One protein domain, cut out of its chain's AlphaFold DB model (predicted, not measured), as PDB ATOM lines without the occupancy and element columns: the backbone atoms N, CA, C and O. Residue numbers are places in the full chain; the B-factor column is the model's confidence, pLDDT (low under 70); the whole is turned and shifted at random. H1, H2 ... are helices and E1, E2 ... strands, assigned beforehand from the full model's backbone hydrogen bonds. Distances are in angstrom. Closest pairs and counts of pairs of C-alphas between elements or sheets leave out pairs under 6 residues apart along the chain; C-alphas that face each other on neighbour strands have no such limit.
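AT A GLANCE: This is residues 2 to 188 of the 786 residues of the protein "Hypothetical protein" of Spirometra erinaceieuropaei (UniProt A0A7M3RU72). Three helices side by side, H2, H4 and H6, form a small core, and the long helix H9 runs back along H4. At one end of this core, H7 and H8 lead off from the later part of H6, with H8 about square to it; a tiny two-stranded ladder, E1 and E2, lies by the end of H4, and residues 3 to 8 and 150 to 156 stick out. The printed part has 187 residues and is mostly helix, with nine named helices and two strands in the order H1 H2 H3 H4 E1 H5 H6 H7 H8 E2 H9; the strands are antiparallel. It is compact, with a radius of gyration of the C-alphas of 17.3 A and spans of 50 by 47 by 32 A.

IN THESE COORDINATES: H1 is residues 11 to 14, with C-alpha 11 at (-37.506, -17.304, 40.601). H2 is residues 18 to 28, H3 is 32 to 36, and H4 is 44 to 66, 31.3 A long. E1 is residues 68 to 70, H5 is 77 to 82, and H6 is 87 to 106, 28.7 A long, from (-41.991, -12.904, 49.201). H7 is residues 110 to 120, H8 is 123 to 137, 20.8 A long, and E2 is 143 to 145. H9, residues 154 to 185, is 46.6 A long and ends at (-57.412, 2.709, 34.203).

HOW THE PARTS SIT: The hub is H6, touching five helices. H2, H4 and H6 are a bundle, helices side by side: H2 touches H4 at Asn 21 and Leu 54, C-alphas 5.7 A apart, and H6 at Ile 27 and Ala 104, 5.6 A, at shallow tilts of 14 and 19 degrees, the same way. H4 touches H6 with residues 58 to 66 alone. H5 and H6 form a helical hairpin, closest at the C-alphas of Ile 80 and Ala 89, 4.6 A. H6 and H7 touch only at the corner, and H6 and H8 only just touch, with 3 pairs of C-alphas within 8 A, about perpendicular at 89 degrees. H9 touches H4 with residues 172 to 183 alone, opposite ways at 9 degrees, closest at the C-alphas of Asn 45 and Ile 179, 6.4 A. H3 touches H2; H1 touches no helix. In E1 and E2, N 69 and O 144 are 2.8 A apart. Every O i to N i+4 pair is within hydrogen-bond range in H2 to H9; H1 is too short for one.

THE WHOLE: The C-alphas of Asp 151 and Asp 188, the two farthest apart, are 53.5 A apart. The printed part has no cut, and no link is long. Mean pLDDT of the printed part is 78.5; stretches under 70 include residues 2 to 7, 136 to 153 and 180 to 188.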
ATOM      1  N   PHE A   2     -36.001 -24.069  25.609       44.81
ATOM      2  CA  PHE A   2     -35.328 -23.835  26.897       44.81
ATOM      3  C   PHE A   2     -34.225 -24.853  27.241       44.81
ATOM      4  O   PHE A   2     -33.101 -24.453  27.529       44.81
ATOM      5  N   TRP A   3     -34.496 -26.156  27.109       51.50
ATOM      6  CA  TRP A   3     -33.599 -27.250  27.525       51.50
ATOM      7  C   TRP A   3     -32.245 -27.363  26.779       51.50
ATOM      8  O   TRP A   3     -31.453 -28.248  27.081       51.50
ATOM      9  N   ARG A   4     -31.944 -26.499  25.793       46.44
ATOM     10  CA  ARG A   4     -30.703 -26.565  24.981       46.44
ATOM     11  C   ARG A   4     -29.539 -25.701  25.487       46.44
ATOM     12  O   ARG A   4     -28.495 -25.672  24.839       46.44
ATOM     13  N   LYS A   5     -29.696 -24.967  26.589       44.59
ATOM     14  CA  LYS A   5     -28.618 -24.169  27.200       44.59
ATOM     15  C   LYS A   5     -28.674 -24.302  28.716       44.59
ATOM     16  O   LYS A   5     -29.751 -24.157  29.284       44.59
ATOM     17  N   SER A   6     -27.518 -24.476  29.358       51.78
ATOM     18  CA  SER A   6     -27.353 -24.455  30.821       51.78
ATOM     19  C   SER A   6     -27.549 -23.042  31.391       51.78
ATOM     20  O   SER A   6     -26.617 -22.419  31.896       51.78
ATOM     21  N   ARG A   7     -28.757 -22.493  31.246       61.94
ATOM     22  CA  ARG A   7     -29.166 -21.226  31.853       61.94
ATOM     23  C   ARG A   7     -29.552 -21.501  33.302       61.94
ATOM     24  O   ARG A   7     -30.397 -22.350  33.561       61.94
ATOM     25  N   THR A   8     -28.967 -20.756  34.233       70.31
ATOM     26  CA  THR A   8     -29.430 -20.734  35.620       70.31
ATOM     27  C   THR A   8     -30.836 -20.135  35.669       70.31
ATOM     28  O   THR A   8     -31.054 -18.991  35.263       70.31
ATOM     29  N   ILE A   9     -31.803 -20.938  36.112       77.38
ATOM     30  CA  ILE A   9     -33.197 -20.519  36.289       77.38
ATOM     31  C   ILE A   9     -33.292 -19.778  37.623       77.38
ATOM     32  O   ILE A   9     -32.836 -20.275  38.649       77.38
ATOM     33  N   HIS A  10     -33.867 -18.581  37.604       78.12
ATOM     34  CA  HIS A  10     -34.130 -17.770  38.789       78.12
ATOM     35  C   HIS A  10     -35.640 -17.713  39.043       78.12
ATOM     36  O   HIS A  10     -36.419 -17.818  38.101       78.12
ATOM     37  N   ALA A  11     -36.076 -17.428  40.275       75.00
ATOM     38  CA  ALA A  11     -37.506 -17.304  40.601       75.00
ATOM     39  C   ALA A  11     -38.267 -16.326  39.673       75.00
ATOM     40  O   ALA A  11     -39.388 -16.600  39.259       75.00
ATOM     41  N   ARG A  12     -37.617 -15.230  39.246       78.69
ATOM     42  CA  ARG A  12     -38.152 -14.279  38.249       78.69
ATOM     43  C   ARG A  12     -38.518 -14.917  36.902       78.69
ATOM     44  O   ARG A  12     -39.490 -14.483  36.294       78.69
ATOM     45  N   ASP A  13     -37.794 -15.948  36.463       83.25
ATOM     46  CA  ASP A  13     -38.038 -16.651  35.193       83.25
ATOM     47  C   ASP A  13     -39.305 -17.537  35.247       83.25
ATOM     48  O   ASP A  13     -39.703 -18.101  34.232       83.25
ATOM     49  N   LEU A  14     -39.940 -17.667  36.422       88.50
ATOM     50  CA  LEU A  14     -41.205 -18.381  36.629       88.50
ATOM     51  C   LEU A  14     -42.420 -17.432  36.633       88.50
ATOM     52  O   LEU A  14     -43.552 -17.872  36.449       88.50
ATOM     53  N   THR A  15     -42.200 -16.128  36.841       86.31
ATOM     54  CA  THR A  15     -43.270 -15.148  37.125       86.31
ATOM     55  C   THR A  15     -44.187 -14.855  35.934       86.31
ATOM     56  O   THR A  15     -45.314 -14.403  36.131       86.31
ATOM     57  N   ASP A  16     -43.745 -15.132  34.705       85.69
ATOM     58  CA  ASP A  16     -44.556 -14.975  33.494       85.69
ATOM     59  C   ASP A  16     -45.475 -16.174  33.199       85.69
ATOM     60  O   ASP A  16     -46.325 -16.077  32.316       85.69
ATOM     61  N   GLY A  17     -45.320 -17.288  33.922       89.00
ATOM     62  CA  GLY A  17     -46.058 -18.537  33.717       89.00
ATOM     63  C   GLY A  17     -45.656 -19.329  32.463       89.00
ATOM     64  O   GLY A  17     -46.085 -20.472  32.313       89.00
ATOM     65  N   ILE A  18     -44.820 -18.793  31.568       90.44
ATOM     66  CA  ILE A  18     -44.496 -19.417  30.272       90.44
ATOM     67  C   ILE A  18     -43.642 -20.669  30.480       90.44
ATOM     68  O   ILE A  18     -43.933 -21.723  29.914       90.44
ATOM     69  N   PHE A  19     -42.610 -20.574  31.323       90.00
ATOM     70  CA  PHE A  19     -41.755 -21.719  31.641       90.00
ATOM     71  C   PHE A  19     -42.536 -22.840  32.345       90.00
ATOM     72  O   PHE A  19     -42.385 -24.009  31.998       90.00
ATOM     73  N   LEU A  20     -43.415 -22.488  33.286       92.25
ATOM     74  CA  LEU A  20     -44.224 -23.459  34.024       92.25
ATOM     75  C   LEU A  20     -45.244 -24.171  33.120       92.25
ATOM     76  O   LEU A  20     -45.403 -25.383  33.236       92.25
ATOM     77  N   ASN A  21     -45.855 -23.466  32.158       93.44
ATOM     78  CA  ASN A  21     -46.683 -24.099  31.123       93.44
ATOM     79  C   ASN A  21     -45.873 -25.079  30.250       93.44
ATOM     80  O   ASN A  21     -46.386 -26.142  29.914       93.44
ATOM     81  N   HIS A  22     -44.609 -24.782  29.914       91.38
ATOM     82  CA  HIS A  22     -43.751 -25.724  29.173       91.38
ATOM     83  C   HIS A  22     -43.463 -26.987  29.993       91.38
ATOM     84  O   HIS A  22     -43.571 -28.092  29.469       91.38
ATOM     85  N   VAL A  23     -43.141 -26.834  31.282       92.50
ATOM     86  CA  VAL A  23     -42.930 -27.966  32.200       92.50
ATOM     87  C   VAL A  23     -44.205 -28.803  32.338       92.50
ATOM     88  O   VAL A  23     -44.136 -30.028  32.279       92.50
ATOM     89  N   PHE A  24     -45.376 -28.167  32.439       94.12
ATOM     90  CA  PHE A  24     -46.658 -28.869  32.430       94.12
ATOM     91  C   PHE A  24     -46.874 -29.668  31.134       94.12
ATOM     92  O   PHE A  24     -47.246 -30.837  31.201       94.12
ATOM     93  N   CYS A  25     -46.586 -29.086  29.962       92.50
ATOM     94  CA  CYS A  25     -46.695 -29.791  28.679       92.50
ATOM     95  C   CYS A  25     -45.771 -31.017  28.616       92.50
ATOM     96  O   CYS A  25     -46.209 -32.077  28.170       92.50
ATOM     97  N   ASP A  26     -44.534 -30.895  29.112       90.69
ATOM     98  CA  ASP A  26     -43.566 -31.999  29.181       90.69
ATOM     99  C   ASP A  26     -44.056 -33.136  30.117       90.69
ATOM    100  O   ASP A  26     -43.831 -34.312  29.828       90.69
ATOM    101  N   ILE A  27     -44.767 -32.815  31.210       92.75
ATOM    102  CA  ILE A  27     -45.350 -33.792  32.156       92.75
ATOM    103  C   ILE A  27     -46.612 -34.459  31.587       92.75
ATOM    104  O   ILE A  27     -46.734 -35.687  31.605       92.75
ATOM    105  N   ALA A  28     -47.559 -33.661  31.085       89.94
ATOM    106  CA  ALA A  28     -48.859 -34.121  30.594       89.94
ATOM    107  C   ALA A  28     -48.804 -34.712  29.169       89.94
ATOM    108  O   ALA A  28     -49.750 -35.386  28.749       89.94
ATOM    109  N   LYS A  29     -47.688 -34.502  28.451       88.81
ATOM    110  CA  LYS A  29     -47.468 -34.807  27.023       88.81
ATOM    111  C   LYS A  29     -48.401 -34.027  26.080       88.81
ATOM    112  O   LYS A  29     -48.888 -34.579  25.097       88.81
ATOM    113  N   TYR A  30     -48.669 -32.758  26.389       87.94
ATOM    114  CA  TYR A  30     -49.460 -31.862  25.529       87.94
ATOM    115  C   TYR A  30     -48.566 -31.203  24.463       87.94
ATOM    116  O   TYR A  30     -47.364 -31.033  24.685       87.94
ATOM    117  N   ASP A  31     -49.123 -30.817  23.307       87.00
ATOM    118  CA  ASP A  31     -48.333 -30.145  22.266       87.00
ATOM    119  C   ASP A  31     -47.991 -28.705  22.679       87.00
ATOM    120  O   ASP A  31     -48.817 -27.788  22.642       87.00
ATOM    121  N   TRP A  32     -46.721 -28.496  23.025       86.06
ATOM    122  CA  TRP A  32     -46.183 -27.175  23.328       86.06
ATOM    123  C   TRP A  32     -46.410 -26.164  22.195       86.06
ATOM    124  O   TRP A  32     -46.552 -24.979  22.475       86.06
ATOM    125  N   ASN A  33     -46.460 -26.579  20.925       85.62
ATOM    126  CA  ASN A  33     -46.620 -25.641  19.809       85.62
ATOM    127  C   ASN A  33     -48.011 -24.995  19.772       85.62
ATOM    128  O   ASN A  33     -48.125 -23.841  19.355       85.62
ATOM    129  N   GLU A  34     -49.047 -25.708  20.215       83.69
ATOM    130  CA  GLU A  34     -50.413 -25.188  20.333       83.69
ATOM    131  C   GLU A  34     -50.519 -24.208  21.510       83.69
ATOM    132  O   GLU A  34     -51.022 -23.090  21.372       83.69
ATOM    133  N   ILE A  35     -49.968 -24.595  22.663       84.25
ATOM    134  CA  ILE A  35     -50.022 -23.796  23.893       84.25
ATOM    135  C   ILE A  35     -49.130 -22.550  23.789       84.25
ATOM    136  O   ILE A  35     -49.557 -21.458  24.157       84.25
ATOM    137  N   HIS A  36     -47.926 -22.658  23.220       83.44
ATOM    138  CA  HIS A  36     -46.977 -21.544  23.120       83.44
ATOM    139  C   HIS A  36     -47.510 -20.354  22.317       83.44
ATOM    140  O   HIS A  36     -47.247 -19.214  22.691       83.44
ATOM    141  N   GLN A  37     -48.293 -20.602  21.260       81.19
ATOM    142  CA  GLN A  37     -48.909 -19.545  20.446       81.19
ATOM    143  C   GLN A  37     -49.889 -18.667  21.239       81.19
ATOM    144  O   GLN A  37     -50.177 -17.544  20.828       81.19
ATOM    145  N   ARG A  38     -50.388 -19.161  22.378       76.94
ATOM    146  CA  ARG A  38     -51.350 -18.478  23.253       76.94
ATOM    147  C   ARG A  38     -50.682 -17.736  24.420       76.94
ATOM    148  O   ARG A  38     -51.371 -17.021  25.140       76.94
ATOM    149  N   LEU A  39     -49.368 -17.896  24.614       82.81
ATOM    150  CA  LEU A  39     -48.626 -17.365  25.762       82.81
ATOM    151  C   LEU A  39     -47.860 -16.080  25.410       82.81
ATOM    152  O   LEU A  39     -47.123 -16.030  24.426       82.81
ATOM    153  N   SER A  40     -47.959 -15.051  26.259       77.62
ATOM    154  CA  SER A  40     -47.209 -13.793  26.096       77.62
ATOM    155  C   SER A  40     -46.752 -13.210  27.435       77.62
ATOM    156  O   SER A  40     -47.486 -13.218  28.422       77.62
ATOM    157  N   GLY A  41     -45.529 -12.679  27.484       69.19
ATOM    158  CA  GLY A  41     -44.931 -12.087  28.690       69.19
ATOM    159  C   GLY A  41     -44.993 -10.556  28.748       69.19
ATOM    160  O   GLY A  41     -44.296  -9.960  29.563       69.19
ATOM    161  N   GLN A  42     -45.745  -9.906  27.852       65.75
ATOM    162  CA  GLN A  42     -45.617  -8.464  27.605       65.75
ATOM    163  C   GLN A  42     -46.255  -7.564  28.675       65.75
ATOM    164  O   GLN A  42     -45.732  -6.479  28.917       65.75
ATOM    165  N   ASN A  43     -47.357  -7.971  29.315       71.06
ATOM    166  CA  ASN A  43     -48.049  -7.137  30.305       71.06
ATOM    167  C   ASN A  43     -48.657  -7.963  31.460       71.06
ATOM    168  O   ASN A  43     -48.525  -9.185  31.519       71.06
ATOM    169  N   ALA A  44     -49.271  -7.286  32.438       73.94
ATOM    170  CA  ALA A  44     -49.884  -7.938  33.599       73.94
ATOM    171  C   ALA A  44     -51.035  -8.884  33.207       73.94
ATOM    172  O   ALA A  44     -51.091 -10.005  33.710       73.94
ATOM    173  N   ASN A  45     -51.884  -8.477  32.257       80.31
ATOM    174  CA  ASN A  45     -52.997  -9.285  31.762       80.31
ATOM    175  C   ASN A  45     -52.514 -10.570  31.059       80.31
ATOM    176  O   ASN A  45     -52.996 -11.655  31.365       80.31
ATOM    177  N   THR A  46     -51.502 -10.505  30.186       83.50
ATOM    178  CA  THR A  46     -50.982 -11.720  29.536       83.50
ATOM    179  C   THR A  46     -50.307 -12.653  30.540       83.50
ATOM    180  O   THR A  46     -50.514 -13.859  30.463       83.50
ATOM    181  N   ARG A  47     -49.583 -12.125  31.542       84.00
ATOM    182  CA  ARG A  47     -49.071 -12.951  32.653       84.00
ATOM    183  C   ARG A  47     -50.207 -13.630  33.417       84.00
ATOM    184  O   ARG A  47     -50.120 -14.828  33.663       84.00
ATOM    185  N   PHE A  48     -51.285 -12.912  33.735       86.00
ATOM    186  CA  PHE A  48     -52.466 -13.516  34.350       86.00
ATOM    187  C   PHE A  48     -53.060 -14.635  33.493       86.00
ATOM    188  O   PHE A  48     -53.283 -15.722  34.014       86.00
ATOM    189  N   GLN A  49     -53.264 -14.414  32.193       86.88
ATOM    190  CA  GLN A  49     -53.835 -15.428  31.303       86.88
ATOM    191  C   GLN A  49     -52.933 -16.673  31.196       86.88
ATOM    192  O   GLN A  49     -53.437 -17.795  31.238       86.88
ATOM    193  N   ASN A  50     -51.603 -16.507  31.174       90.50
ATOM    194  CA  ASN A  50     -50.653 -17.626  31.230       90.50
ATOM    195  C   ASN A  50     -50.792 -18.436  32.539       90.50
ATOM    196  O   ASN A  50     -50.731 -19.667  32.519       90.50
ATOM    197  N   TRP A  51     -50.978 -17.757  33.676       90.00
ATOM    198  CA  TRP A  51     -51.174 -18.387  34.987       90.00
ATOM    199  C   TRP A  51     -52.560 -19.027  35.141       90.00
ATOM    200  O   TRP A  51     -52.653 -20.135  35.661       90.00
ATOM    201  N   LYS A  52     -53.624 -18.391  34.636       89.12
ATOM    202  CA  LYS A  52     -54.983 -18.952  34.582       89.12
ATOM    203  C   LYS A  52     -55.002 -20.240  33.760       89.12
ATOM    204  O   LYS A  52     -55.556 -21.233  34.220       89.12
ATOM    205  N   LEU A  53     -54.337 -20.248  32.601       91.12
ATOM    206  CA  LEU A  53     -54.172 -21.445  31.774       91.12
ATOM    207  C   LEU A  53     -53.426 -22.558  32.524       91.12
ATOM    208  O   LEU A  53     -53.900 -23.687  32.552       91.12
ATOM    209  N   LEU A  54     -52.300 -22.239  33.172       92.25
ATOM    210  CA  LEU A  54     -51.520 -23.217  33.938       92.25
ATOM    211  C   LEU A  54     -52.343 -23.865  35.059       92.25
ATOM    212  O   LEU A  54     -52.317 -25.083  35.205       92.25
ATOM    213  N   VAL A  55     -53.043 -23.053  35.857       89.81
ATOM    214  CA  VAL A  55     -53.800 -23.532  37.020       89.81
ATOM    215  C   VAL A  55     -55.013 -24.357  36.580       89.81
ATOM    216  O   VAL A  55     -55.181 -25.455  37.106       89.81
ATOM    217  N   LYS A  56     -55.776 -23.916  35.562       88.88
ATOM    218  CA  LYS A  56     -56.886 -24.713  35.003       88.88
ATOM    219  C   LYS A  56     -56.406 -26.043  34.418       88.88
ATOM    220  O   LYS A  56     -56.923 -27.088  34.795       88.88
ATOM    221  N   ASN A  57     -55.357 -26.024  33.593       91.00
ATOM    222  CA  ASN A  57     -54.794 -27.246  33.015       91.00
ATOM    223  C   ASN A  57     -54.275 -28.219  34.094       91.00
ATOM    224  O   ASN A  57     -54.398 -29.431  33.939       91.00
ATOM    225  N   LEU A  58     -53.694 -27.705  35.188       89.94
ATOM    226  CA  LEU A  58     -53.302 -28.516  36.345       89.94
ATOM    227  C   LEU A  58     -54.520 -29.140  37.034       89.94
ATOM    228  O   LEU A  58     -54.497 -30.336  37.299       89.94
ATOM    229  N   GLN A  59     -55.571 -28.364  37.307       86.81
ATOM    230  CA  GLN A  59     -56.801 -28.850  37.943       86.81
ATOM    231  C   GLN A  59     -57.461 -29.964  37.118       86.81
ATOM    232  O   GLN A  59     -57.691 -31.050  37.647       86.81
ATOM    233  N   GLU A  60     -57.656 -29.735  35.818       88.56
ATOM    234  CA  GLU A  60     -58.179 -30.729  34.868       88.56
ATOM    235  C   GLU A  60     -57.289 -31.983  34.820       88.56
ATOM    236  O   GLU A  60     -57.783 -33.101  34.917       88.56
ATOM    237  N   TYR A  61     -55.960 -31.832  34.766       90.44
ATOM    238  CA  TYR A  61     -55.038 -32.975  34.756       90.44
ATOM    239  C   TYR A  61     -55.090 -33.811  36.042       90.44
ATOM    240  O   TYR A  61     -55.025 -35.041  35.986       90.44
ATOM    241  N   TYR A  62     -55.198 -33.162  37.203       87.62
ATOM    242  CA  TYR A  62     -55.318 -33.860  38.482       87.62
ATOM    243  C   TYR A  62     -56.646 -34.615  38.593       87.62
ATOM    244  O   TYR A  62     -56.637 -35.778  38.998       87.62
ATOM    245  N   LEU A  63     -57.753 -33.993  38.181       84.69
ATOM    246  CA  LEU A  63     -59.079 -34.604  38.227       84.69
ATOM    247  C   LEU A  63     -59.212 -35.747  37.207       84.69
ATOM    248  O   LEU A  63     -59.435 -36.889  37.600       84.69
ATOM    249  N   ASP A  64     -58.997 -35.459  35.921       86.88
ATOM    250  CA  ASP A  64     -59.343 -36.355  34.809       86.88
ATOM    251  C   ASP A  64     -58.282 -37.429  34.523       86.88
ATOM    252  O   ASP A  64     -58.592 -38.458  33.922       86.88
ATOM    253  N   ARG A  65     -57.008 -37.190  34.882       86.75
ATOM    254  CA  ARG A  65     -55.892 -38.107  34.559       86.75
ATOM    255  C   ARG A  65     -55.138 -38.665  35.755       86.75
ATOM    256  O   ARG A  65     -54.463 -39.680  35.588       86.75
ATOM    257  N   LEU A  66     -55.207 -38.027  36.924       84.75
ATOM    258  CA  LEU A  66     -54.620 -38.566  38.156       84.75
ATOM    259  C   LEU A  66     -55.666 -39.092  39.150       84.75
ATOM    260  O   LEU A  66     -55.254 -39.692  40.141       84.75
ATOM    261  N   GLU A  67     -56.966 -38.873  38.909       81.19
ATOM    262  CA  GLU A  67     -58.072 -39.226  39.818       81.19
ATOM    263  C   GLU A  67     -57.823 -38.674  41.241       81.19
ATOM    264  O   GLU A  67     -57.860 -39.372  42.264       81.19
ATOM    265  N   ARG A  68     -57.456 -37.385  41.306       77.12
ATOM    266  CA  ARG A  68     -57.009 -36.673  42.516       77.12
ATOM    267  C   ARG A  68     -57.639 -35.287  42.575       77.12
ATOM    268  O   ARG A  68     -57.623 -34.543  41.602       77.12
ATOM    269  N   LEU A  69     -58.128 -34.906  43.749       75.06
ATOM    270  CA  LEU A  69     -58.815 -33.639  43.963       75.06
ATOM    271  C   LEU A  69     -57.895 -32.642  44.679       75.06
ATOM    272  O   LEU A  69     -57.462 -32.866  45.814       75.06
ATOM    273  N   ILE A  70     -57.591 -31.528  44.012       76.31
ATOM    274  CA  ILE A  70     -56.840 -30.411  44.596       76.31
ATOM    275  C   ILE A  70     -57.793 -29.628  45.507       76.31
ATOM    276  O   ILE A  70     -58.584 -28.815  45.042       76.31
ATOM    277  N   VAL A  71     -57.734 -29.875  46.818       69.25
ATOM    278  CA  VAL A  71     -58.601 -29.169  47.781       69.25
ATOM    279  C   VAL A  71     -57.995 -27.825  48.194       69.25
ATOM    280  O   VAL A  71     -58.731 -26.891  48.503       69.25
ATOM    281  N   MET A  72     -56.662 -27.689  48.160       72.31
ATOM    282  CA  MET A  72     -55.962 -26.444  48.507       72.31
ATOM    283  C   MET A  72     -56.458 -25.230  47.710       72.31
ATOM    284  O   MET A  72     -56.934 -25.362  46.579       72.31
ATOM    285  N   ASN A  73     -56.285 -24.045  48.291       67.31
ATOM    286  CA  ASN A  73     -56.336 -22.765  47.588       67.31
ATOM    287  C   ASN A  73     -55.476 -22.818  46.306       67.31
ATOM    288  O   ASN A  73     -54.275 -23.105  46.417       67.31
ATOM    289  N   PRO A  74     -56.013 -22.508  45.110       72.62
ATOM    290  CA  PRO A  74     -55.182 -22.374  43.918       72.62
ATOM    291  C   PRO A  74     -54.087 -21.311  44.147       72.62
ATOM    292  O   PRO A  74     -54.320 -20.356  44.892       72.62
ATOM    293  N   PRO A  75     -52.897 -21.433  43.523       81.12
ATOM    294  CA  PRO A  75     -51.822 -20.452  43.681       81.12
ATOM    295  C   PRO A  75     -52.318 -19.022  43.426       81.12
ATOM    296  O   PRO A  75     -52.890 -18.760  42.365       81.12
ATOM    297  N   SER A  76     -52.107 -18.095  44.369       77.81
ATOM    298  CA  SER A  76     -52.663 -16.736  44.280       77.81
ATOM    299  C   SER A  76     -51.957 -15.912  43.193       77.81
ATOM    300  O   SER A  76     -50.974 -15.197  43.413       77.81
ATOM    301  N   ILE A  77     -52.499 -16.025  41.979       80.06
ATOM    302  CA  ILE A  77     -52.091 -15.323  40.757       80.06
ATOM    303  C   ILE A  77     -51.980 -13.804  40.975       80.06
ATOM    304  O   ILE A  77     -51.104 -13.182  40.378       80.06
ATOM    305  N   PHE A  78     -52.785 -13.199  41.859       74.94
ATOM    306  CA  PHE A  78     -52.702 -11.765  42.177       74.94
ATOM    307  C   PHE A  78     -51.309 -11.353  42.652       74.94
ATOM    308  O   PHE A  78     -50.698 -10.451  42.076       74.94
ATOM    309  N   HIS A  79     -50.767 -12.052  43.650       74.88
ATOM    310  CA  HIS A  79     -49.440 -11.761  44.189       74.88
ATOM    311  C   HIS A  79     -48.367 -11.879  43.099       74.88
ATOM    312  O   HIS A  79     -47.477 -11.035  43.005       74.88
ATOM    313  N   ILE A  80     -48.490 -12.875  42.220       80.19
ATOM    314  CA  ILE A  80     -47.535 -13.149  41.141       80.19
ATOM    315  C   ILE A  80     -47.633 -12.112  40.007       80.19
ATOM    316  O   ILE A  80     -46.620 -11.684  39.448       80.19
ATOM    317  N   VAL A  81     -48.842 -11.665  39.664       77.31
ATOM    318  CA  VAL A  81     -49.075 -10.688  38.594       77.31
ATOM    319  C   VAL A  81     -48.708  -9.278  39.053       77.31
ATOM    320  O   VAL A  81     -47.910  -8.617  38.382       77.31
ATOM    321  N   TYR A  82     -49.215  -8.828  40.198       71.56
ATOM    322  CA  TYR A  82     -49.020  -7.455  40.673       71.56
ATOM    323  C   TYR A  82     -47.679  -7.239  41.380       71.56
ATOM    324  O   TYR A  82     -47.069  -6.185  41.213       71.56
ATOM    325  N   ALA A  83     -47.169  -8.238  42.106       72.62
ATOM    326  CA  ALA A  83     -45.937  -8.129  42.886       72.62
ATOM    327  C   ALA A  83     -44.983  -9.329  42.661       72.62
ATOM    328  O   ALA A  83     -44.598  -9.990  43.631       72.62
ATOM    329  N   PRO A  84     -44.537  -9.603  41.413       76.94
ATOM    330  CA  PRO A  84     -43.774 -10.807  41.032       76.94
ATOM    331  C   PRO A  84     -42.454 -11.021  41.790       76.94
ATOM    332  O   PRO A  84     -41.912 -12.123  41.788       76.94
ATOM    333  N   THR A  85     -41.906  -9.975  42.410       78.25
ATOM    334  CA  THR A  85     -40.668 -10.017  43.207       78.25
ATOM    335  C   THR A  85     -40.915 -10.032  44.719       78.25
ATOM    336  O   THR A  85     -39.963  -9.933  45.489       78.25
ATOM    337  N   SER A  86     -42.173 -10.101  45.165       81.94
ATOM    338  CA  SER A  86     -42.528 -10.159  46.587       81.94
ATOM    339  C   SER A  86     -42.304 -11.552  47.177       81.94
ATOM    340  O   SER A  86     -42.410 -12.562  46.484       81.94
ATOM    341  N   GLY A  87     -42.062 -11.622  48.490       81.06
ATOM    342  CA  GLY A  87     -41.991 -12.904  49.201       81.06
ATOM    343  C   GLY A  87     -43.296 -13.707  49.115       81.06
ATOM    344  O   GLY A  87     -43.249 -14.928  49.026       81.06
ATOM    345  N   ALA A  88     -44.450 -13.030  49.057       78.31
ATOM    346  CA  ALA A  88     -45.743 -13.677  48.843       78.31
ATOM    347  C   ALA A  88     -45.817 -14.348  47.461       78.31
ATOM    348  O   ALA A  88     -46.145 -15.526  47.377       78.31
ATOM    349  N   ALA A  89     -45.412 -13.655  46.388       83.25
ATOM    350  CA  ALA A  89     -45.344 -14.252  45.053       83.25
ATOM    351  C   ALA A  89     -44.413 -15.474  45.000       83.25
ATOM    352  O   ALA A  89     -44.740 -16.446  44.327       83.25
ATOM    353  N   VAL A  90     -43.287 -15.458  45.725       85.56
ATOM    354  CA  VAL A  90     -42.393 -16.626  45.820       85.56
ATOM    355  C   VAL A  90     -43.107 -17.820  46.460       85.56
ATOM    356  O   VAL A  90     -43.051 -18.903  45.890       85.56
ATOM    357  N   VAL A  91     -43.840 -17.629  47.563       84.44
ATOM    358  CA  VAL A  91     -44.615 -18.705  48.217       84.44
ATOM    359  C   VAL A  91     -45.702 -19.272  47.294       84.44
ATOM    360  O   VAL A  91     -45.886 -20.486  47.223       84.44
ATOM    361  N   GLU A  92     -46.401 -18.428  46.532       86.62
ATOM    362  CA  GLU A  92     -47.415 -18.899  45.576       86.62
ATOM    363  C   GLU A  92     -46.796 -19.626  44.367       86.62
ATOM    364  O   GLU A  92     -47.330 -20.634  43.903       86.62
ATOM    365  N   ILE A  93     -45.625 -19.183  43.895       88.81
ATOM    366  CA  ILE A  93     -44.848 -19.893  42.869       88.81
ATOM    367  C   ILE A  93     -44.340 -21.239  43.407       88.81
ATOM    368  O   ILE A  93     -44.399 -22.233  42.685       88.81
ATOM    369  N   GLU A  94     -43.890 -21.312  44.664       86.62
ATOM    370  CA  GLU A  94     -43.476 -22.561  45.316       86.62
ATOM    371  C   GLU A  94     -44.623 -23.581  45.366       86.62
ATOM    372  O   GLU A  94     -44.407 -24.739  45.003       86.62
ATOM    373  N   LYS A  95     -45.855 -23.164  45.702       85.25
ATOM    374  CA  LYS A  95     -47.051 -24.032  45.622       85.25
ATOM    375  C   LYS A  95     -47.275 -24.577  44.208       85.25
ATOM    376  O   LYS A  95     -47.499 -25.773  44.038       85.25
ATOM    377  N   ALA A  96     -47.189 -23.722  43.187       89.31
ATOM    378  CA  ALA A  96     -47.382 -24.128  41.793       89.31
ATOM    379  C   ALA A  96     -46.288 -25.096  41.300       89.31
ATOM    380  O   ALA A  96     -46.581 -26.079  40.619       89.31
ATOM    381  N   VAL A  97     -45.030 -24.858  41.682       90.88
ATOM    382  CA  VAL A  97     -43.904 -25.759  41.390       90.88
ATOM    383  C   VAL A  97     -44.063 -27.096  42.117       90.88
ATOM    384  O   VAL A  97     -43.785 -28.139  41.529       90.88
ATOM    385  N   LEU A  98     -44.557 -27.095  43.357       87.94
ATOM    386  CA  LEU A  98     -44.822 -28.310  44.127       87.94
ATOM    387  C   LEU A  98     -45.972 -29.136  43.524       87.94
ATOM    388  O   LEU A  98     -45.838 -30.351  43.394       87.94
ATOM    389  N   LEU A  99     -47.042 -28.490  43.049       88.44
ATOM    390  CA  LEU A  99     -48.111 -29.134  42.270       88.44
ATOM    391  C   LEU A  99     -47.593 -29.768  40.968       88.44
ATOM    392  O   LEU A  99     -47.981 -30.890  40.638       88.44
ATOM    393  N   LEU A 100     -46.693 -29.097  40.241       92.25
ATOM    394  CA  LEU A 100     -46.061 -29.655  39.037       92.25
ATOM    395  C   LEU A 100     -45.126 -30.825  39.362       92.25
ATOM    396  O   LEU A 100     -45.134 -31.832  38.660       92.25
ATOM    397  N   LEU A 101     -44.352 -30.734  40.443       90.88
ATOM    398  CA  LEU A 101     -43.478 -31.809  40.915       90.88
ATOM    399  C   LEU A 101     -44.281 -33.057  41.313       90.88
ATOM    400  O   LEU A 101     -43.922 -34.173  40.941       90.88
ATOM    401  N   LEU A 102     -45.396 -32.865  42.018       88.06
ATOM    402  CA  LEU A 102     -46.325 -33.934  42.376       88.06
ATOM    403  C   LEU A 102     -46.985 -34.552  41.133       88.06
ATOM    404  O   LEU A 102     -47.066 -35.776  41.042       88.06
ATOM    405  N   ALA A 103     -47.349 -33.748  40.128       90.00
ATOM    406  CA  ALA A 103     -47.825 -34.267  38.845       90.00
ATOM    407  C   ALA A 103     -46.737 -35.093  38.132       90.00
ATOM    408  O   ALA A 103     -47.014 -36.188  37.649       90.00
ATOM    409  N   ALA A 104     -45.483 -34.628  38.130       91.75
ATOM    410  CA  ALA A 104     -44.355 -35.316  37.499       91.75
ATOM    411  C   ALA A 104     -44.038 -36.687  38.126       91.75
ATOM    412  O   ALA A 104     -43.662 -37.610  37.408       91.75
ATOM    413  N   ILE A 105     -44.210 -36.858  39.443       89.00
ATOM    414  CA  ILE A 105     -44.014 -38.161  40.112       89.00
ATOM    415  C   ILE A 105     -45.264 -39.058  40.094       89.00
ATOM    416  O   ILE A 105     -45.179 -40.227  40.475       89.00
ATOM    417  N   LYS A 106     -46.427 -38.540  39.673       84.50
ATOM    418  CA  LYS A 106     -47.686 -39.297  39.556       84.50
ATOM    419  C   LYS A 106     -48.095 -39.601  38.110       84.50
ATOM    420  O   LYS A 106     -48.908 -40.495  37.913       84.50
ATOM    421  N   CYS A 107     -47.518 -38.929  37.114       89.00
ATOM    422  CA  CYS A 107     -47.831 -39.156  35.704       89.00
ATOM    423  C   CYS A 107     -47.376 -40.538  35.193       89.00
ATOM    424  O   CYS A 107     -46.503 -41.195  35.762       89.00
ATOM    425  N   GLU A 108     -47.906 -40.940  34.035       88.19
ATOM    426  CA  GLU A 108     -47.572 -42.195  33.334       88.19
ATOM    427  C   GLU A 108     -46.066 -42.445  33.143       88.19
ATOM    428  O   GLU A 108     -45.639 -43.588  33.016       88.19
ATOM    429  N   HIS A 109     -45.254 -41.383  33.059       90.44
ATOM    430  CA  HIS A 109     -43.810 -41.476  32.819       90.44
ATOM    431  C   HIS A 109     -42.961 -41.054  34.029       90.44
ATOM    432  O   HIS A 109     -41.781 -40.731  33.887       90.44
ATOM    433  N   ARG A 110     -43.543 -41.109  35.234       90.88
ATOM    434  CA  ARG A 110     -42.900 -40.779  36.517       90.88
ATOM    435  C   ARG A 110     -41.518 -41.393  36.729       90.88
ATOM    436  O   ARG A 110     -40.670 -40.752  37.337       90.88
ATOM    437  N   GLU A 111     -41.260 -42.599  36.214       91.19
ATOM    438  CA  GLU A 111     -39.951 -43.252  36.347       91.19
ATOM    439  C   GLU A 111     -38.810 -42.400  35.788       91.19
ATOM    440  O   GLU A 111     -37.730 -42.376  36.373       91.19
ATOM    441  N   PHE A 112     -39.044 -41.683  34.685       91.50
ATOM    442  CA  PHE A 112     -38.055 -40.769  34.128       91.50
ATOM    443  C   PHE A 112     -37.743 -39.654  35.129       91.50
ATOM    444  O   PHE A 112     -36.588 -39.489  35.514       91.50
ATOM    445  N   PHE A 113     -38.766 -38.947  35.616       91.38
ATOM    446  CA  PHE A 113     -38.600 -37.841  36.563       91.38
ATOM    447  C   PHE A 113     -37.979 -38.288  37.894       91.38
ATOM    448  O   PHE A 113     -37.072 -37.627  38.395       91.38
ATOM    449  N   ILE A 114     -38.390 -39.440  38.432       90.44
ATOM    450  CA  ILE A 114     -37.825 -40.021  39.659       90.44
ATOM    451  C   ILE A 114     -36.337 -40.349  39.466       90.44
ATOM    452  O   ILE A 114     -35.526 -39.968  40.309       90.44
ATOM    453  N   ARG A 115     -35.943 -40.966  38.340       91.06
ATOM    454  CA  ARG A 115     -34.523 -41.217  38.032       91.06
ATOM    455  C   ARG A 115     -33.736 -39.915  37.873       91.06
ATOM    456  O   ARG A 115     -32.666 -39.801  38.453       91.06
ATOM    457  N   GLN A 116     -34.267 -38.901  37.178       89.38
ATOM    458  CA  GLN A 116     -33.608 -37.585  37.080       89.38
ATOM    459  C   GLN A 116     -33.369 -36.971  38.477       89.38
ATOM    460  O   GLN A 116     -32.269 -36.495  38.754       89.38
ATOM    461  N   ILE A 117     -34.356 -37.036  39.381       88.94
ATOM    462  CA  ILE A 117     -34.225 -36.560  40.768       88.94
ATOM    463  C   ILE A 117     -33.151 -37.358  41.528       88.94
ATOM    464  O   ILE A 117     -32.291 -36.759  42.173       88.94
ATOM    465  N   MET A 118     -33.172 -38.692  41.441       86.94
ATOM    466  CA  MET A 118     -32.264 -39.577  42.186       86.94
ATOM    467  C   MET A 118     -30.821 -39.603  41.654       86.94
ATOM    468  O   MET A 118     -29.895 -39.821  42.433       86.94
ATOM    469  N   GLU A 119     -30.612 -39.381  40.355       88.62
ATOM    470  CA  GLU A 119     -29.306 -39.536  39.698       88.62
ATOM    471  C   GLU A 119     -28.590 -38.202  39.419       88.62
ATOM    472  O   GLU A 119     -27.365 -38.195  39.301       88.62
ATOM    473  N   GLN A 120     -29.311 -37.075  39.304       87.12
ATOM    474  CA  GLN A 120     -28.721 -35.783  38.894       87.12
ATOM    475  C   GLN A 120     -28.743 -34.681  39.962       87.12
ATOM    476  O   GLN A 120     -28.012 -33.698  39.831       87.12
ATOM    477  N   LEU A 121     -29.559 -34.812  41.012       89.12
ATOM    478  CA  LEU A 121     -29.583 -33.863  42.130       89.12
ATOM    479  C   LEU A 121     -28.689 -34.348  43.276       89.12
ATOM    480  O   LEU A 121     -28.391 -35.534  43.396       89.12
ATOM    481  N   ASN A 122     -28.244 -33.427  44.134       91.00
ATOM    482  CA  ASN A 122     -27.464 -33.790  45.317       91.00
ATOM    483  C   ASN A 122     -28.370 -34.303  46.457       91.00
ATOM    484  O   ASN A 122     -29.574 -34.041  46.483       91.00
ATOM    485  N   ALA A 123     -27.781 -35.018  47.419       89.56
ATOM    486  CA  ALA A 123     -28.526 -35.676  48.495       89.56
ATOM    487  C   ALA A 123     -29.346 -34.707  49.372       89.56
ATOM    488  O   ALA A 123     -30.410 -35.077  49.865       89.56
ATOM    489  N   ASP A 124     -28.887 -33.465  49.557       90.31
ATOM    490  CA  ASP A 124     -29.606 -32.472  50.362       90.31
ATOM    491  C   ASP A 124     -30.817 -31.888  49.619       90.31
ATOM    492  O   ASP A 124     -31.879 -31.742  50.222       90.31
ATOM    493  N   VAL A 125     -30.716 -31.641  48.306       90.19
ATOM    494  CA  VAL A 125     -31.865 -31.244  47.472       90.19
ATOM    495  C   VAL A 125     -32.850 -32.402  47.315       90.19
ATOM    496  O   VAL A 125     -34.051 -32.173  47.395       90.19
ATOM    497  N   GLN A 126     -32.380 -33.646  47.170       89.25
ATOM    498  CA  GLN A 126     -33.249 -34.832  47.184       89.25
ATOM    499  C   GLN A 126     -34.020 -34.956  48.504       89.25
ATOM    500  O   GLN A 126     -35.233 -35.160  48.490       89.25
ATOM    501  N   ARG A 127     -33.340 -34.774  49.647       88.19
ATOM    502  CA  ARG A 127     -33.976 -34.768  50.973       88.19
ATOM    503  C   ARG A 127     -34.980 -33.623  51.105       88.19
ATOM    504  O   ARG A 127     -36.076 -33.855  51.599       88.19
ATOM    505  N   GLY A 128     -34.637 -32.425  50.625       87.12
ATOM    506  CA  GLY A 128     -35.536 -31.268  50.598       87.12
ATOM    507  C   GLY A 128     -36.783 -31.504  49.739       87.12
ATOM    508  O   GLY A 128     -37.889 -31.260  50.201       87.12
ATOM    509  N   ILE A 129     -36.626 -32.063  48.536       88.88
ATOM    510  CA  ILE A 129     -37.733 -32.470  47.654       88.88
ATOM    511  C   ILE A 129     -38.634 -33.495  48.345       88.88
ATOM    512  O   ILE A 129     -39.849 -33.307  48.388       88.88
ATOM    513  N   MET A 130     -38.050 -34.546  48.928       87.12
ATOM    514  CA  MET A 130     -38.806 -35.568  49.652       87.12
ATOM    515  C   MET A 130     -39.548 -34.963  50.847       87.12
ATOM    516  O   MET A 130     -40.715 -35.282  51.064       87.12
ATOM    517  N   GLN A 131     -38.917 -34.050  51.588       85.12
ATOM    518  CA  GLN A 131     -39.543 -33.345  52.702       85.12
ATOM    519  C   GLN A 131     -40.689 -32.436  52.236       85.12
ATOM    520  O   GLN A 131     -41.734 -32.443  52.876       85.12
ATOM    521  N   SER A 132     -40.541 -31.708  51.126       81.75
ATOM    522  CA  SER A 132     -41.611 -30.871  50.562       81.75
ATOM    523  C   SER A 132     -42.796 -31.694  50.061       81.75
ATOM    524  O   SER A 132     -43.934 -31.320  50.314       81.75
ATOM    525  N   ILE A 133     -42.544 -32.833  49.403       82.19
ATOM    526  CA  ILE A 133     -43.589 -33.789  49.006       82.19
ATOM    527  C   ILE A 133     -44.304 -34.315  50.256       82.19
ATOM    528  O   ILE A 133     -45.511 -34.140  50.375       82.19
ATOM    529  N   THR A 134     -43.556 -34.870  51.214       80.81
ATOM    530  CA  THR A 134     -44.097 -35.475  52.447       80.81
ATOM    531  C   THR A 134     -44.887 -34.456  53.276       80.81
ATOM    532  O   THR A 134     -46.017 -34.708  53.667       80.81
ATOM    533  N   CYS A 135     -44.357 -33.247  53.480       73.44
ATOM    534  CA  CYS A 135     -45.034 -32.183  54.230       73.44
ATOM    535  C   CYS A 135     -46.354 -31.726  53.579       73.44
ATOM    536  O   CYS A 135     -47.193 -31.130  54.252       73.44
ATOM    537  N   PHE A 136     -46.538 -31.984  52.284       69.62
ATOM    538  CA  PHE A 136     -47.698 -31.560  51.502       69.62
ATOM    539  C   PHE A 136     -48.701 -32.694  51.249       69.62
ATOM    540  O   PHE A 136     -49.889 -32.423  51.102       69.62
ATOM    541  N   THR A 137     -48.250 -33.953  51.234       66.56
ATOM    542  CA  THR A 137     -49.122 -35.139  51.240       66.56
ATOM    543  C   THR A 137     -49.652 -35.447  52.635       66.56
ATOM    544  O   THR A 137     -50.826 -35.764  52.785       66.56
ATOM    545  N   ASP A 138     -48.806 -35.307  53.656       63.78
ATOM    546  CA  ASP A 138     -49.145 -35.570  55.058       63.78
ATOM    547  C   ASP A 138     -49.743 -34.310  55.717       63.78
ATOM    548  O   ASP A 138     -50.445 -34.366  56.732       63.78
ATOM    549  N   GLY A 139     -49.487 -33.144  55.114       54.62
ATOM    550  CA  GLY A 139     -50.168 -31.897  55.423       54.62
ATOM    551  C   GLY A 139     -51.644 -31.985  55.041       54.62
ATOM    552  O   GLY A 139     -51.987 -32.127  53.870       54.62
ATOM    553  N   ARG A 140     -52.528 -31.822  56.034       51.72
ATOM    554  CA  ARG A 140     -54.007 -31.871  55.934       51.72
ATOM    555  C   ARG A 140     -54.628 -30.695  55.142       51.72
ATOM    556  O   ARG A 140     -55.663 -30.157  55.550       51.72
ATOM    557  N   GLU A 141     -53.949 -30.237  54.092       51.56
ATOM    558  CA  GLU A 141     -54.239 -29.048  53.270       51.56
ATOM    559  C   GLU A 141     -53.938 -29.252  51.775       51.56
ATOM    560  O   GLU A 141     -54.328 -28.401  50.985       51.56
ATOM    561  N   GLY A 142     -53.267 -30.343  51.375       61.41
ATOM    562  CA  GLY A 142     -52.742 -30.525  50.018       61.41
ATOM    563  C   GLY A 142     -53.741 -31.053  48.971       61.41
ATOM    564  O   GLY A 142     -54.573 -30.322  48.428       61.41
ATOM    565  N   VAL A 143     -53.604 -32.337  48.628       57.81
ATOM    566  CA  VAL A 143     -54.340 -33.015  47.544       57.81
ATOM    567  C   VAL A 143     -54.956 -34.303  48.081       57.81
ATOM    568  O   VAL A 143     -54.231 -35.150  48.603       57.81
ATOM    569  N   LEU A 144     -56.269 -34.478  47.924       60.00
ATOM    570  CA  LEU A 144     -56.955 -35.715  48.300       60.00
ATOM    571  C   LEU A 144     -56.974 -36.705  47.129       60.00
ATOM    572  O   LEU A 144     -57.041 -36.333  45.958       60.00
ATOM    573  N   SER A 145     -56.916 -37.991  47.450       54.03
ATOM    574  CA  SER A 145     -57.237 -39.068  46.512       54.03
ATOM    575  C   SER A 145     -58.740 -39.126  46.288       54.03
ATOM    576  O   SER A 145     -59.482 -39.156  47.268       54.03
ATOM    577  N   LEU A 146     -59.192 -39.239  45.038       54.06
ATOM    578  CA  LEU A 146     -60.575 -39.653  44.787       54.06
ATOM    579  C   LEU A 146     -60.788 -41.109  45.255       54.06
ATOM    580  O   LEU A 146     -61.844 -41.448  45.778       54.06
ATOM    581  N   ALA A 147     -59.733 -41.936  45.220       47.88
ATOM    582  CA  ALA A 147     -59.778 -43.309  45.722       47.88
ATOM    583  C   ALA A 147     -59.841 -43.432  47.260       47.88
ATOM    584  O   ALA A 147     -60.420 -44.391  47.762       47.88
ATOM    585  N   ASP A 148     -59.322 -42.453  48.015       50.75
ATOM    586  CA  ASP A 148     -59.476 -42.404  49.488       50.75
ATOM    587  C   ASP A 148     -60.847 -41.795  49.869       50.75
ATOM    588  O   ASP A 148     -61.273 -41.845  51.020       50.75
ATOM    589  N   ILE A 149     -61.545 -41.223  48.881       50.47
ATOM    590  CA  ILE A 149     -62.900 -40.668  48.952       50.47
ATOM    591  C   ILE A 149     -63.965 -41.721  48.578       50.47
ATOM    592  O   ILE A 149     -65.134 -41.499  48.873       50.47
ATOM    593  N   HIS A 150     -63.607 -42.894  48.035       44.47
ATOM    594  CA  HIS A 150     -64.563 -43.924  47.577       44.47
ATOM    595  C   HIS A 150     -65.488 -44.535  48.657       44.47
ATOM    596  O   HIS A 150     -66.438 -45.235  48.310       44.47
ATOM    597  N   ASP A 151     -65.281 -44.251  49.949       53.81
ATOM    598  CA  ASP A 151     -66.260 -44.560  51.007       53.81
ATOM    599  C   ASP A 151     -67.415 -43.533  51.094       53.81
ATOM    600  O   ASP A 151     -68.406 -43.753  51.806       53.81
ATOM    601  N   LEU A 152     -67.331 -42.404  50.385       56.44
ATOM    602  CA  LEU A 152     -68.384 -41.392  50.258       56.44
ATOM    603  C   LEU A 152     -69.390 -41.780  49.154       56.44
ATOM    604  O   LEU A 152     -69.132 -42.606  48.288       56.44
ATOM    605  N   ASN A 153     -70.600 -41.215  49.216       63.94
ATOM    606  CA  ASN A 153     -71.622 -41.412  48.177       63.94
ATOM    607  C   ASN A 153     -71.143 -40.737  46.866       63.94
ATOM    608  O   ASN A 153     -70.727 -39.581  46.953       63.94
ATOM    609  N   PRO A 154     -71.240 -41.360  45.670       70.88
ATOM    610  CA  PRO A 154     -70.885 -40.715  44.395       70.88
ATOM    611  C   PRO A 154     -71.595 -39.368  44.151       70.88
ATOM    612  O   PRO A 154     -71.043 -38.469  43.524       70.88
ATOM    613  N   GLU A 155     -72.797 -39.173  44.695       69.62
ATOM    614  CA  GLU A 155     -73.508 -37.884  44.675       69.62
ATOM    615  C   GLU A 155     -72.783 -36.786  45.482       69.62
ATOM    616  O   GLU A 155     -72.778 -35.609  45.115       69.62
ATOM    617  N   LEU A 156     -72.136 -37.180  46.578       70.00
ATOM    618  CA  LEU A 156     -71.398 -36.307  47.487       70.00
ATOM    619  C   LEU A 156     -70.009 -35.973  46.925       70.00
ATOM    620  O   LEU A 156     -69.569 -34.832  47.030       70.00
ATOM    621  N   GLU A 157     -69.374 -36.939  46.258       71.81
ATOM    622  CA  GLU A 157     -68.166 -36.749  45.446       71.81
ATOM    623  C   GLU A 157     -68.420 -35.754  44.300       71.81
ATOM    624  O   GLU A 157     -67.730 -34.741  44.196       71.81
ATOM    625  N   LEU A 158     -69.487 -35.960  43.514       79.44
ATOM    626  CA  LEU A 158     -69.903 -35.042  42.447       79.44
ATOM    627  C   LEU A 158     -70.169 -33.623  42.973       79.44
ATOM    628  O   LEU A 158     -69.793 -32.635  42.337       79.44
ATOM    629  N   THR A 159     -70.813 -33.511  44.135       77.19
ATOM    630  CA  THR A 159     -71.090 -32.215  44.769       77.19
ATOM    631  C   THR A 159     -69.801 -31.551  45.263       77.19
ATOM    632  O   THR A 159     -69.668 -30.336  45.134       77.19
ATOM    633  N   LEU A 160     -68.820 -32.316  45.756       77.06
ATOM    634  CA  LEU A 160     -67.538 -31.788  46.236       77.06
ATOM    635  C   LEU A 160     -66.673 -31.279  45.079       77.06
ATOM    636  O   LEU A 160     -66.136 -30.174  45.155       77.06
ATOM    637  N   THR A 161     -66.602 -32.043  43.988       79.56
ATOM    638  CA  THR A 161     -65.934 -31.625  42.750       79.56
ATOM    639  C   THR A 161     -66.574 -30.349  42.201       79.56
ATOM    640  O   THR A 161     -65.868 -29.369  41.969       79.56
ATOM    641  N   ARG A 162     -67.914 -30.289  42.108       82.06
ATOM    642  CA  ARG A 162     -68.644 -29.074  41.696       82.06
ATOM    643  C   ARG A 162     -68.333 -27.875  42.597       82.06
ATOM    644  O   ARG A 162     -68.120 -26.776  42.094       82.06
ATOM    645  N   ALA A 163     -68.280 -28.078  43.911       77.69
ATOM    646  CA  ALA A 163     -67.991 -27.030  44.885       77.69
ATOM    647  C   ALA A 163     -66.576 -26.443  44.718       77.69
ATOM    648  O   ALA A 163     -66.396 -25.224  44.780       77.69
ATOM    649  N   ILE A 164     -65.583 -27.292  44.448       78.06
ATOM    650  CA  ILE A 164     -64.196 -26.878  44.202       78.06
ATOM    651  C   ILE A 164     -64.061 -26.167  42.848       78.06
ATOM    652  O   ILE A 164     -63.509 -25.067  42.807       78.06
ATOM    653  N   SER A 165     -64.654 -26.698  41.774       82.69
ATOM    654  CA  SER A 165     -64.653 -26.033  40.462       82.69
ATOM    655  C   SER A 165     -65.371 -24.676  40.487       82.69
ATOM    656  O   SER A 165     -64.886 -23.710  39.897       82.69
ATOM    657  N   ASN A 166     -66.488 -24.559  41.217       81.00
ATOM    658  CA  ASN A 166     -67.203 -23.290  41.388       81.00
ATOM    659  C   ASN A 166     -66.353 -22.254  42.142       81.00
ATOM    660  O   ASN A 166     -66.271 -21.104  41.709       81.00
ATOM    661  N   ARG A 167     -65.676 -22.648  43.233       80.75
ATOM    662  CA  ARG A 167     -64.720 -21.791  43.965       80.75
ATOM    663  C   ARG A 167     -63.641 -21.237  43.030       80.75
ATOM    664  O   ARG A 167     -63.310 -20.055  43.092       80.75
ATOM    665  N   GLU A 168     -63.085 -22.092  42.180       79.75
ATOM    666  CA  GLU A 168     -61.968 -21.761  41.293       79.75
ATOM    667  C   GLU A 168     -62.396 -20.836  40.153       79.75
ATOM    668  O   GLU A 168     -61.736 -19.834  39.887       79.75
ATOM    669  N   GLU A 169     -63.543 -21.105  39.532       84.38
ATOM    670  CA  GLU A 169     -64.129 -20.214  38.531       84.38
ATOM    671  C   GLU A 169     -64.471 -18.835  39.126       84.38
ATOM    672  O   GLU A 169     -64.206 -17.817  38.486       84.38
ATOM    673  N   LEU A 170     -64.957 -18.767  40.371       80.19
ATOM    674  CA  LEU A 170     -65.173 -17.495  41.074       80.19
ATOM    675  C   LEU A 170     -63.873 -16.741  41.347       80.19
ATOM    676  O   LEU A 170     -63.817 -15.534  41.117       80.19
ATOM    677  N   TYR A 171     -62.819 -17.441  41.770       81.25
ATOM    678  CA  TYR A 171     -61.488 -16.858  41.923       81.25
ATOM    679  C   TYR A 171     -60.970 -16.268  40.596       81.25
ATOM    680  O   TYR A 171     -60.482 -15.136  40.567       81.25
ATOM    681  N   PHE A 172     -61.128 -16.983  39.475       83.56
ATOM    682  CA  PHE A 172     -60.717 -16.480  38.161       83.56
ATOM    683  C   PHE A 172     -61.550 -15.290  37.677       83.56
ATOM    684  O   PHE A 172     -60.969 -14.346  37.147       83.56
ATOM    685  N   ARG A 173     -62.875 -15.299  37.874       80.56
ATOM    686  CA  ARG A 173     -63.753 -14.167  37.522       80.56
ATOM    687  C   ARG A 173     -63.426 -12.920  38.335       80.56
ATOM    688  O   ARG A 173     -63.327 -11.831  37.778       80.56
ATOM    689  N   LEU A 174     -63.206 -13.096  39.640       77.94
ATOM    690  CA  LEU A 174     -62.757 -12.037  40.540       77.94
ATOM    691  C   LEU A 174     -61.432 -11.429  40.049       77.94
ATOM    692  O   LEU A 174     -61.283 -10.210  40.031       77.94
ATOM    693  N   ALA A 175     -60.496 -12.270  39.602       76.56
ATOM    694  CA  ALA A 175     -59.211 -11.827  39.072       76.56
ATOM    695  C   ALA A 175     -59.311 -11.106  37.728       76.56
ATOM    696  O   ALA A 175     -58.697 -10.054  37.566       76.56
ATOM    697  N   GLU A 176     -60.102 -11.621  36.787       79.56
ATOM    698  CA  GLU A 176     -60.295 -10.976  35.485       79.56
ATOM    699  C   GLU A 176     -60.904  -9.588  35.624       79.56
ATOM    700  O   GLU A 176     -60.405  -8.651  35.007       79.56
ATOM    701  N   GLU A 177     -61.905  -9.413  36.486       74.00
ATOM    702  CA  GLU A 177     -62.521  -8.105  36.697       74.00
ATOM    703  C   GLU A 177     -61.542  -7.087  37.320       74.00
ATOM    704  O   GLU A 177     -61.478  -5.934  36.891       74.00
ATOM    705  N   VAL A 178     -60.743  -7.502  38.308       72.38
ATOM    706  CA  VAL A 178     -59.717  -6.644  38.938       72.38
ATOM    707  C   VAL A 178     -58.623  -6.265  37.937       72.38
ATOM    708  O   VAL A 178     -58.181  -5.114  37.899       72.38
ATOM    709  N   ILE A 179     -58.211  -7.211  37.094       71.00
ATOM    710  CA  ILE A 179     -57.163  -7.009  36.092       71.00
ATOM    711  C   ILE A 179     -57.641  -6.119  34.955       71.00
ATOM    712  O   ILE A 179     -56.910  -5.197  34.600       71.00
ATOM    713  N   LEU A 180     -58.858  -6.324  34.444       66.50
ATOM    714  CA  LEU A 180     -59.469  -5.432  33.458       66.50
ATOM    715  C   LEU A 180     -59.505  -3.999  33.996       66.50
ATOM    716  O   LEU A 180     -58.903  -3.114  33.396       66.50
ATOM    717  N   ARG A 181     -60.058  -3.770  35.196       65.44
ATOM    718  CA  ARG A 181     -60.147  -2.406  35.745       65.44
ATOM    719  C   ARG A 181     -58.800  -1.746  36.023       65.44
ATOM    720  O   ARG A 181     -58.703  -0.530  35.878       65.44
ATOM    721  N   ILE A 182     -57.768  -2.493  36.423       63.09
ATOM    722  CA  ILE A 182     -56.433  -1.910  36.628       63.09
ATOM    723  C   ILE A 182     -55.736  -1.643  35.283       63.09
ATOM    724  O   ILE A 182     -55.130  -0.585  35.122       63.09
ATOM    725  N   CYS A 183     -55.862  -2.541  34.301       58.16
ATOM    726  CA  CYS A 183     -55.290  -2.348  32.966       58.16
ATOM    727  C   CYS A 183     -55.985  -1.234  32.164       58.16
ATOM    728  O   CYS A 183     -55.290  -0.476  31.490       58.16
ATOM    729  N   ASP A 184     -57.307  -1.088  32.276       51.88
ATOM    730  CA  ASP A 184     -58.077  -0.052  31.576       51.88
ATOM    731  C   ASP A 184     -57.863   1.341  32.191       51.88
ATOM    732  O   ASP A 184     -57.806   2.339  31.474       51.88
ATOM    733  N   ARG A 185     -57.695   1.431  33.521       50.19
ATOM    734  CA  ARG A 185     -57.412   2.709  34.203       50.19
ATOM    735  C   ARG A 185     -55.945   3.130  34.102       50.19
ATOM    736  O   ARG A 185     -55.667   4.328  34.076       50.19
ATOM    737  N   HIS A 186     -55.010   2.179  34.036       50.34
ATOM    738  CA  HIS A 186     -53.572   2.456  33.967       50.34
ATOM    739  C   HIS A 186     -52.814   1.468  33.050       50.34
ATOM    740  O   HIS A 186     -52.098   0.592  33.545       50.34
ATOM    741  N   PRO A 187     -52.878   1.634  31.713       47.47
ATOM    742  CA  PRO A 187     -52.167   0.761  30.769       47.47
ATOM    743  C   PRO A 187     -50.634   0.804  30.920       47.47
ATOM    744  O   PRO A 187     -49.963  -0.192  30.652       47.47
ATOM    745  N   ASP A 188     -50.086   1.923  31.407       39.44
ATOM    746  CA  ASP A 188     -48.649   2.115  31.666       39.44
ATOM    747  C   ASP A 188     -48.212   1.704  33.090       39.44
ATOM    748  O   ASP A 188     -47.054   1.913  33.472       39.44
TER     749      ASP A 188